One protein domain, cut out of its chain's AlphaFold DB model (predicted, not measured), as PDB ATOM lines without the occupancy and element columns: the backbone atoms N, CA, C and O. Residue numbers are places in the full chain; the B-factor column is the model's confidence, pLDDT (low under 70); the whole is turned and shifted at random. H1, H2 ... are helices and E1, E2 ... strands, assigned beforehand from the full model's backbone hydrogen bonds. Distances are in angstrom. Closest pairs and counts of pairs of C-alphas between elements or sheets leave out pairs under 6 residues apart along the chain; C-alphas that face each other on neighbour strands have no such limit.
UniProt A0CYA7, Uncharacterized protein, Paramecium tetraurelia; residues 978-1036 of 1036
ATOM      1  N   CYS A 978     186.011 222.632 215.920       81.50
ATOM      2  CA  CYS A 978     184.702 222.100 216.312       81.50
ATOM      3  C   CYS A 978     183.797 221.969 215.070       81.50
ATOM      4  O   CYS A 978     183.632 222.964 214.362       81.50
ATOM      5  N   PRO A 979     183.149 220.824 214.786       78.19
ATOM      6  CA  PRO A 979     182.367 220.693 213.555       78.19
ATOM      7  C   PRO A 979     181.127 221.596 213.548       78.19
ATOM      8  O   PRO A 979     180.749 222.078 212.482       78.19
ATOM      9  N   HIS A 980     180.566 221.878 214.731       70.50
ATOM     10  CA  HIS A 980     179.379 222.708 214.946       70.50
ATOM     11  C   HIS A 980     179.691 224.211 214.864       70.50
ATOM     12  O   HIS A 980     179.226 224.886 213.955       70.50
ATOM     13  N   CYS A 981     180.505 224.752 215.784       67.75
ATOM     14  CA  CYS A 981     180.759 226.199 215.879       67.75
ATOM     15  C   CYS A 981     182.139 226.650 215.363       67.75
ATOM     16  O   CYS A 981     182.533 227.789 215.601       67.75
ATOM     17  N   LYS A 982     182.896 225.764 214.699       75.25
ATOM     18  CA  LYS A 982     184.195 226.014 214.028       75.25
ATOM     19  C   LYS A 982     185.337 226.601 214.880       75.25
ATOM     20  O   LYS A 982     186.420 226.817 214.343       75.25
ATOM     21  N   ILE A 983     185.145 226.792 216.188       69.88
ATOM     22  CA  ILE A 983     186.201 227.226 217.117       69.88
ATOM     23  C   ILE A 983     187.355 226.212 217.137       69.88
ATOM     24  O   ILE A 983     187.120 225.002 217.067       69.88
ATOM     25  N   LEU A 984     188.593 226.701 217.213       79.69
ATOM     26  CA  LEU A 984     189.780 225.862 217.374       79.69
ATOM     27  C   LEU A 984     189.827 225.310 218.800       79.69
ATOM     28  O   LEU A 984     189.679 226.061 219.764       79.69
ATOM     29  N   ILE A 985     190.027 224.002 218.924       77.88
ATOM     30  CA  ILE A 985     190.178 223.309 220.201       77.88
ATOM     31  C   ILE A 985     191.477 222.504 220.133       77.88
ATOM     32  O   ILE A 985     191.695 221.751 219.184       77.88
ATOM     33  N   GLN A 986     192.340 222.690 221.128       83.25
ATOM     34  CA  GLN A 986     193.552 221.903 221.334       83.25
ATOM     35  C   GLN A 986     193.265 220.809 222.362       83.25
ATOM     36  O   GLN A 986     192.651 221.089 223.395       83.25
ATOM     37  N   ARG A 987     193.724 219.581 222.110       81.69
ATOM     38  CA  ARG A 987     193.725 218.525 223.128       81.69
ATOM     39  C   ARG A 987     195.020 218.604 223.941       81.69
ATOM     40  O   ARG A 987     196.100 218.661 223.370       81.69
ATOM     41  N   ILE A 988     194.899 218.611 225.268       70.38
ATOM     42  CA  ILE A 988     196.014 218.761 226.230       70.38
ATOM     43  C   ILE A 988     196.385 217.377 226.818       70.38
ATOM     44  O   ILE A 988     196.819 217.262 227.953       70.38
ATOM     45  N   ASP A 989     196.202 216.323 226.015       68.19
ATOM     46  CA  ASP A 989     196.316 214.893 226.361       68.19
ATOM     47  C   ASP A 989     195.156 214.293 227.204       68.19
ATOM     48  O   ASP A 989     194.230 214.987 227.635       68.19
ATOM     49  N   GLY A 990     195.155 212.964 227.352       78.25
ATOM     50  CA  GLY A 990     194.150 212.176 228.060       78.25
ATOM     51  C   GLY A 990     192.959 211.759 227.190       78.25
ATOM     52  O   GLY A 990     193.104 211.320 226.049       78.25
ATOM     53  N   CYS A 991     191.752 211.857 227.754       80.81
ATOM     54  CA  CYS A 991     190.539 211.261 227.187       80.81
ATOM     55  C   CYS A 991     190.175 211.798 225.788       80.81
ATOM     56  O   CYS A 991     190.154 213.007 225.545       80.81
ATOM     57  N   TYR A 992     189.760 210.900 224.888       85.38
ATOM     58  CA  TYR A 992     189.271 211.259 223.551       85.38
ATOM     59  C   TYR A 992     187.892 211.949 223.531       85.38
ATOM     60  O   TYR A 992     187.451 212.378 222.464       85.38
ATOM     61  N   ARG A 993     187.203 212.092 224.675       88.25
ATOM     62  CA  ARG A 993     185.994 212.926 224.793       88.25
ATOM     63  C   ARG A 993     186.384 214.380 225.061       88.25
ATOM     64  O   ARG A 993     186.609 214.770 226.206       88.25
ATOM     65  N   VAL A 994     186.363 215.210 224.025       87.50
ATOM     66  CA  VAL A 994     186.625 216.652 224.139       87.50
ATOM     67  C   VAL A 994     185.300 217.411 224.193       87.50
ATOM     68  O   VAL A 994     184.403 217.169 223.395       87.50
ATOM     69  N   THR A 995     185.139 218.332 225.145       86.25
ATOM     70  CA  THR A 995     183.922 219.161 225.261       86.25
ATOM     71  C   THR A 995     184.193 220.544 224.678       86.25
ATOM     72  O   THR A 995     185.153 221.203 225.076       86.25
ATOM     73  N   CYS A 996     183.371 221.003 223.734       81.69
ATOM     74  CA  CYS A 996     183.591 222.298 223.095       81.69
ATOM     75  C   CYS A 996     183.382 223.456 224.083       81.69
ATOM     76  O   CYS A 996     182.289 223.637 224.615       81.69
ATOM     77  N   THR A 997     184.387 224.315 224.267       74.56
ATOM     78  CA  THR A 997     184.301 225.478 225.172       74.56
ATOM     79  C   THR A 997     183.191 226.458 224.782       74.56
ATOM     80  O   THR A 997     182.520 226.975 225.676       74.56
ATOM     81  N   GLY A 998     182.972 226.655 223.474       71.06
ATOM     82  CA  GLY A 998     181.894 227.467 222.896       71.06
ATOM     83  C   GLY A 998     180.503 226.836 223.040       71.06
ATOM     84  O   GLY A 998     179.753 227.207 223.933       71.06
ATOM     85  N   CYS A 999     180.147 225.874 222.178       75.25
ATOM     86  CA  CYS A 999     178.788 225.306 222.133       75.25
ATOM     87  C   CYS A 999     178.479 224.194 223.159       75.25
ATOM     88  O   CYS A 999     177.409 223.601 223.081       75.25
ATOM     89  N   LYS A1000     179.400 223.868 224.077       82.00
ATOM     90  CA  LYS A1000     179.276 222.848 225.146       82.00
ATOM     91  C   LYS A1000     178.994 221.394 224.721       82.00
ATOM     92  O   LYS A1000     179.072 220.515 225.572       82.00
ATOM     93  N   LYS A1001     178.762 221.107 223.434       81.75
ATOM     94  CA  LYS A1001     178.592 219.738 222.909       81.75
ATOM     95  C   LYS A1001     179.851 218.878 223.111       81.75
ATOM     96  O   LYS A1001     180.978 219.389 223.060       81.75
ATOM     97  N   SER A1002     179.651 217.577 223.330       87.88
ATOM     98  CA  SER A1002     180.733 216.585 223.432       87.88
ATOM     99  C   SER A1002     181.170 216.120 222.041       87.88
ATOM    100  O   SER A1002     180.339 215.985 221.144       87.88
ATOM    101  N   ILE A1003     182.472 215.902 221.849       91.25
ATOM    102  CA  ILE A1003     183.099 215.577 220.562       91.25
ATOM    103  C   ILE A1003     184.019 214.363 220.723       91.25
ATOM    104  O   ILE A1003     184.853 214.330 221.633       91.25
ATOM    105  N   CYS A1004     183.914 213.404 219.803       89.69
ATOM    106  CA  CYS A1004     184.872 212.310 219.662       89.69
ATOM    107  C   CYS A1004     186.148 212.790 218.950       89.69
ATOM    108  O   CYS A1004     186.114 213.173 217.781       89.69
ATOM    109  N   TRP A1005     187.283 212.760 219.651       89.56
ATOM    110  CA  TRP A1005     188.586 213.211 219.140       89.56
ATOM    111  C   TRP A1005     189.454 212.081 218.562       89.56
ATOM    112  O   TRP A1005     190.541 212.338 218.044       89.56
ATOM    113  N   LYS A1006     189.002 210.826 218.660       87.25
ATOM    114  CA  LYS A1006     189.727 209.654 218.148       87.25
ATOM    115  C   LYS A1006     189.678 209.637 216.614       87.25
ATOM    116  O   LYS A1006     188.760 210.188 216.002       87.25
ATOM    117  N   ASN A1007     190.683 209.040 215.984       84.62
ATOM    118  CA  ASN A1007     190.676 208.831 214.536       84.62
ATOM    119  C   ASN A1007     189.996 207.491 214.212       84.62
ATOM    120  O   ASN A1007     189.984 206.570 215.030       84.62
ATOM    121  N   LYS A1008     189.410 207.400 213.020       81.12
ATOM    122  CA  LYS A1008     188.915 206.156 212.426       81.12
ATOM    123  C   LYS A1008     190.090 205.325 211.890       81.12
ATOM    124  O   LYS A1008     191.217 205.812 211.796       81.12
ATOM    125  N   ALA A1009     189.822 204.068 211.533       73.06
ATOM    126  CA  ALA A1009     190.836 203.129 211.037       73.06
ATOM    127  C   ALA A1009     191.499 203.561 209.710       73.06
ATOM    128  O   ALA A1009     192.617 203.148 209.423       73.06
ATOM    129  N   ASP A1010     190.842 204.427 208.934       74.00
ATOM    130  CA  ASP A1010     191.358 205.060 207.710       74.00
ATOM    131  C   ASP A1010     192.285 206.270 207.979       74.00
ATOM    132  O   ASP A1010     192.724 206.946 207.051       74.00
ATOM    133  N   GLY A1011     192.566 206.580 209.250       70.31
ATOM    134  CA  GLY A1011     193.360 207.735 209.670       70.31
ATOM    135  C   GLY A1011     192.589 209.059 209.722       70.31
ATOM    136  O   GLY A1011     193.131 210.050 210.217       70.31
ATOM    137  N   THR A1012     191.326 209.103 209.282       79.25
ATOM    138  CA  THR A1012     190.511 210.326 209.313       79.25
ATOM    139  C   THR A1012     190.028 210.648 210.736       79.25
ATOM    140  O   THR A1012     189.747 209.748 211.532       79.25
ATOM    141  N   PRO A1013     189.930 211.932 211.126       82.62
ATOM    142  CA  PRO A1013     189.471 212.309 212.460       82.62
ATOM    143  C   PRO A1013     187.953 212.091 212.589       82.62
ATOM    144  O   PRO A1013     187.188 212.625 211.788       82.62
ATOM    145  N   CYS A1014     187.493 211.337 213.598       85.12
ATOM    146  CA  CYS A1014     186.083 210.932 213.692       85.12
ATOM    147  C   CYS A1014     185.133 212.124 213.889       85.12
ATOM    148  O   CYS A1014     184.140 212.249 213.175       85.12
ATOM    149  N   MET A1015     185.460 213.018 214.830       87.50
ATOM    150  CA  MET A1015     184.792 214.308 215.061       87.50
ATOM    151  C   MET A1015     183.265 214.239 215.267       87.50
ATOM    152  O   MET A1015     182.580 215.252 215.122       87.50
ATOM    153  N   ALA A1016     182.717 213.079 215.635       86.31
ATOM    154  CA  ALA A1016     181.293 212.922 215.923       86.31
ATOM    155  C   ALA A1016     180.857 213.808 217.108       86.31
ATOM    156  O   ALA A1016     181.599 213.964 218.081       86.31
ATOM    157  N   LEU A1017     179.662 214.398 217.002       88.44
ATOM    158  CA  LEU A1017     179.080 215.355 217.948       88.44
ATOM    159  C   LEU A1017     177.923 214.722 218.722       88.44
ATOM    160  O   LEU A1017     177.055 214.099 218.119       88.44
ATOM    161  N   PHE A1018     177.877 214.972 220.028       88.00
ATOM    162  CA  PHE A1018     176.876 214.430 220.946       88.00
ATOM    163  C   PHE A1018     176.360 215.511 221.895       88.00
ATOM    164  O   PHE A1018     177.095 216.450 222.236       88.00
ATOM    165  N   GLU A1019     175.105 215.389 222.322       76.06
ATOM    166  CA  GLU A1019     174.501 216.357 223.243       76.06
ATOM    167  C   GLU A1019     174.899 216.039 224.684       76.06
ATOM    168  O   GLU A1019     175.267 216.945 225.435       76.06
ATOM    169  N   THR A1020     174.952 214.750 225.038       76.31
ATOM    170  CA  THR A1020     175.413 214.288 226.354       76.31
ATOM    171  C   THR A1020     176.813 213.663 226.316       76.31
ATOM    172  O   THR A1020     177.315 213.198 225.289       76.31
ATOM    173  N   SER A1021     177.482 213.634 227.471       77.75
ATOM    174  CA  SER A1021     178.770 212.944 227.630       77.75
ATOM    175  C   SER A1021     178.629 211.421 227.527       77.75
ATOM    176  O   SER A1021     179.514 210.764 226.980       77.75
ATOM    177  N   SER A1022     177.509 210.865 228.003       77.75
ATOM    178  CA  SER A1022     177.159 209.439 227.960       77.75
ATOM    179  C   SER A1022     177.038 208.890 226.539       77.75
ATOM    180  O   SER A1022     177.561 207.811 226.257       77.75
ATOM    181  N   GLU A1023     176.414 209.636 225.624       84.06
ATOM    182  CA  GLU A1023     176.362 209.286 224.196       84.06
ATOM    183  C   GLU A1023     177.769 209.207 223.592       84.06
ATOM    184  O   GLU A1023     178.118 208.218 222.948       84.06
ATOM    185  N   CYS A1024     178.613 210.211 223.862       84.25
ATOM    186  CA  CYS A1024     179.972 210.255 223.330       84.25
ATOM    187  C   CYS A1024     180.851 209.109 223.857       84.25
ATOM    188  O   CYS A1024     181.649 208.555 223.101       84.25
ATOM    189  N   TYR A1025     180.704 208.729 225.131       83.19
ATOM    190  CA  TYR A1025     181.381 207.551 225.682       83.19
ATOM    191  C   TYR A1025     180.843 206.245 225.091       83.19
ATOM    192  O   TYR A1025     181.627 205.359 224.761       83.19
ATOM    193  N   SER A1026     179.528 206.143 224.879       83.38
ATOM    194  CA  SER A1026     178.913 204.978 224.229       83.38
ATOM    195  C   SER A1026     179.428 204.791 222.799       83.38
ATOM    196  O   SER A1026     179.723 203.669 222.392       83.38
ATOM    197  N   HIS A1027     179.593 205.886 222.054       85.38
ATOM    198  CA  HIS A1027     180.201 205.890 220.725       85.38
ATOM    199  C   HIS A1027     181.692 205.512 220.757       85.38
ATOM    200  O   HIS A1027     182.102 204.644 219.993       85.38
ATOM    201  N   LEU A1028     182.494 206.093 221.660       83.75
ATOM    202  CA  LEU A1028     183.918 205.746 221.813       83.75
ATOM    203  C   LEU A1028     184.131 204.252 222.103       83.75
ATOM    204  O   LEU A1028     185.041 203.639 221.549       83.75
ATOM    205  N   THR A1029     183.277 203.648 222.931       82.31
ATOM    206  CA  THR A1029     183.345 202.212 223.230       82.31
ATOM    207  C   THR A1029     182.895 201.347 222.049       82.31
ATOM    208  O   THR A1029     183.538 200.338 221.777       82.31
ATOM    209  N   LYS A1030     181.833 201.732 221.323       82.50
ATOM    210  CA  LYS A1030     181.296 200.954 220.186       82.50
ATOM    211  C   LYS A1030     182.151 201.046 218.918       82.50
ATOM    212  O   LYS A1030     182.505 200.020 218.356       82.50
ATOM    213  N   GLU A1031     182.495 202.259 218.488       81.06
ATOM    214  CA  GLU A1031     183.162 202.517 217.198       81.06
ATOM    215  C   GLU A1031     184.695 202.526 217.299       81.06
ATOM    216  O   GLU A1031     185.392 202.371 216.299       81.06
ATOM    217  N   HIS A1032     185.240 202.740 218.503       81.25
ATOM    218  CA  HIS A1032     186.683 202.895 218.721       81.25
ATOM    219  C   HIS A1032     187.248 202.006 219.843       81.25
ATOM    220  O   HIS A1032     188.381 202.225 220.286       81.25
ATOM    221  N   GLY A1033     186.469 201.022 220.311       74.06
ATOM    222  CA  GLY A1033     186.880 199.995 221.276       74.06
ATOM    223  C   GLY A1033     187.238 200.495 222.681       74.06
ATOM    224  O   GLY A1033     187.682 199.702 223.507       74.06
ATOM    225  N   GLY A1034     187.081 201.790 222.975       72.56
ATOM    226  CA  GLY A1034     187.475 202.366 224.257       72.56
ATOM    227  C   GLY A1034     187.705 203.878 224.227       72.56
ATOM    228  O   GLY A1034     187.877 204.496 223.173       72.56
ATOM    229  N   TYR A1035     187.712 204.462 225.426       64.12
ATOM    230  CA  TYR A1035     187.761 205.907 225.691       64.12
ATOM    231  C   TYR A1035     189.156 206.450 226.070       64.12
ATOM    232  O   TYR A1035     189.297 207.661 226.288       64.12
ATOM    233  N   TRP A1036     190.152 205.559 226.099       53.09
ATOM    234  CA  TRP A1036     191.590 205.830 226.189       53.09
ATOM    235  C   TRP A1036     192.292 205.577 224.843       53.09
ATOM    236  O   TRP A1036     191.630 205.084 223.887       53.09
TER     237      TRP A1036
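Overview. This is residues 978 to 1036 of the 1036 residues of an uncharacterized protein of Paramecium tetraurelia (UniProt A0CYA7). With little regular structure, this is mostly loops round a small hairpin of E2 and E3, on which the helix H1 packs; the short strand E1 is apart from them. The 59 printed residues hold E1, E2, E3 and H1 in that order, class mixed, with 21 residues in named elements. The whole is compact, radius of gyration of the C-alphas 10.7 A, spanning 28 by 23 by 19 A.

Arrangement. Look first at E1, residues 984 to 986, which pairs with no named strand. E2, residues 993 to 995, forms an antiparallel hairpin with E3, residues 1002 to 1004; N 994 and O 1003 are 3.0 A apart. Of H1, residues 1021 to 1032, and E3, the closest C-alphas are Ser 1021 and Ser 1002, 5.9 A. In H1 every O i to N i+4 pair is within hydrogen-bond range.

Along the chain. Find C-alpha 984 at (189.780, 225.862, 217.374), where E1 begins. H1 runs 15.6 A to C-alpha 1032 at (186.683, 202.895, 218.721).

Size, cuts and confidence. The printed part has no cut. E3 to H1 is a long link. pLDDT is under 70 at 981, 983, 989, 1035 and 1036.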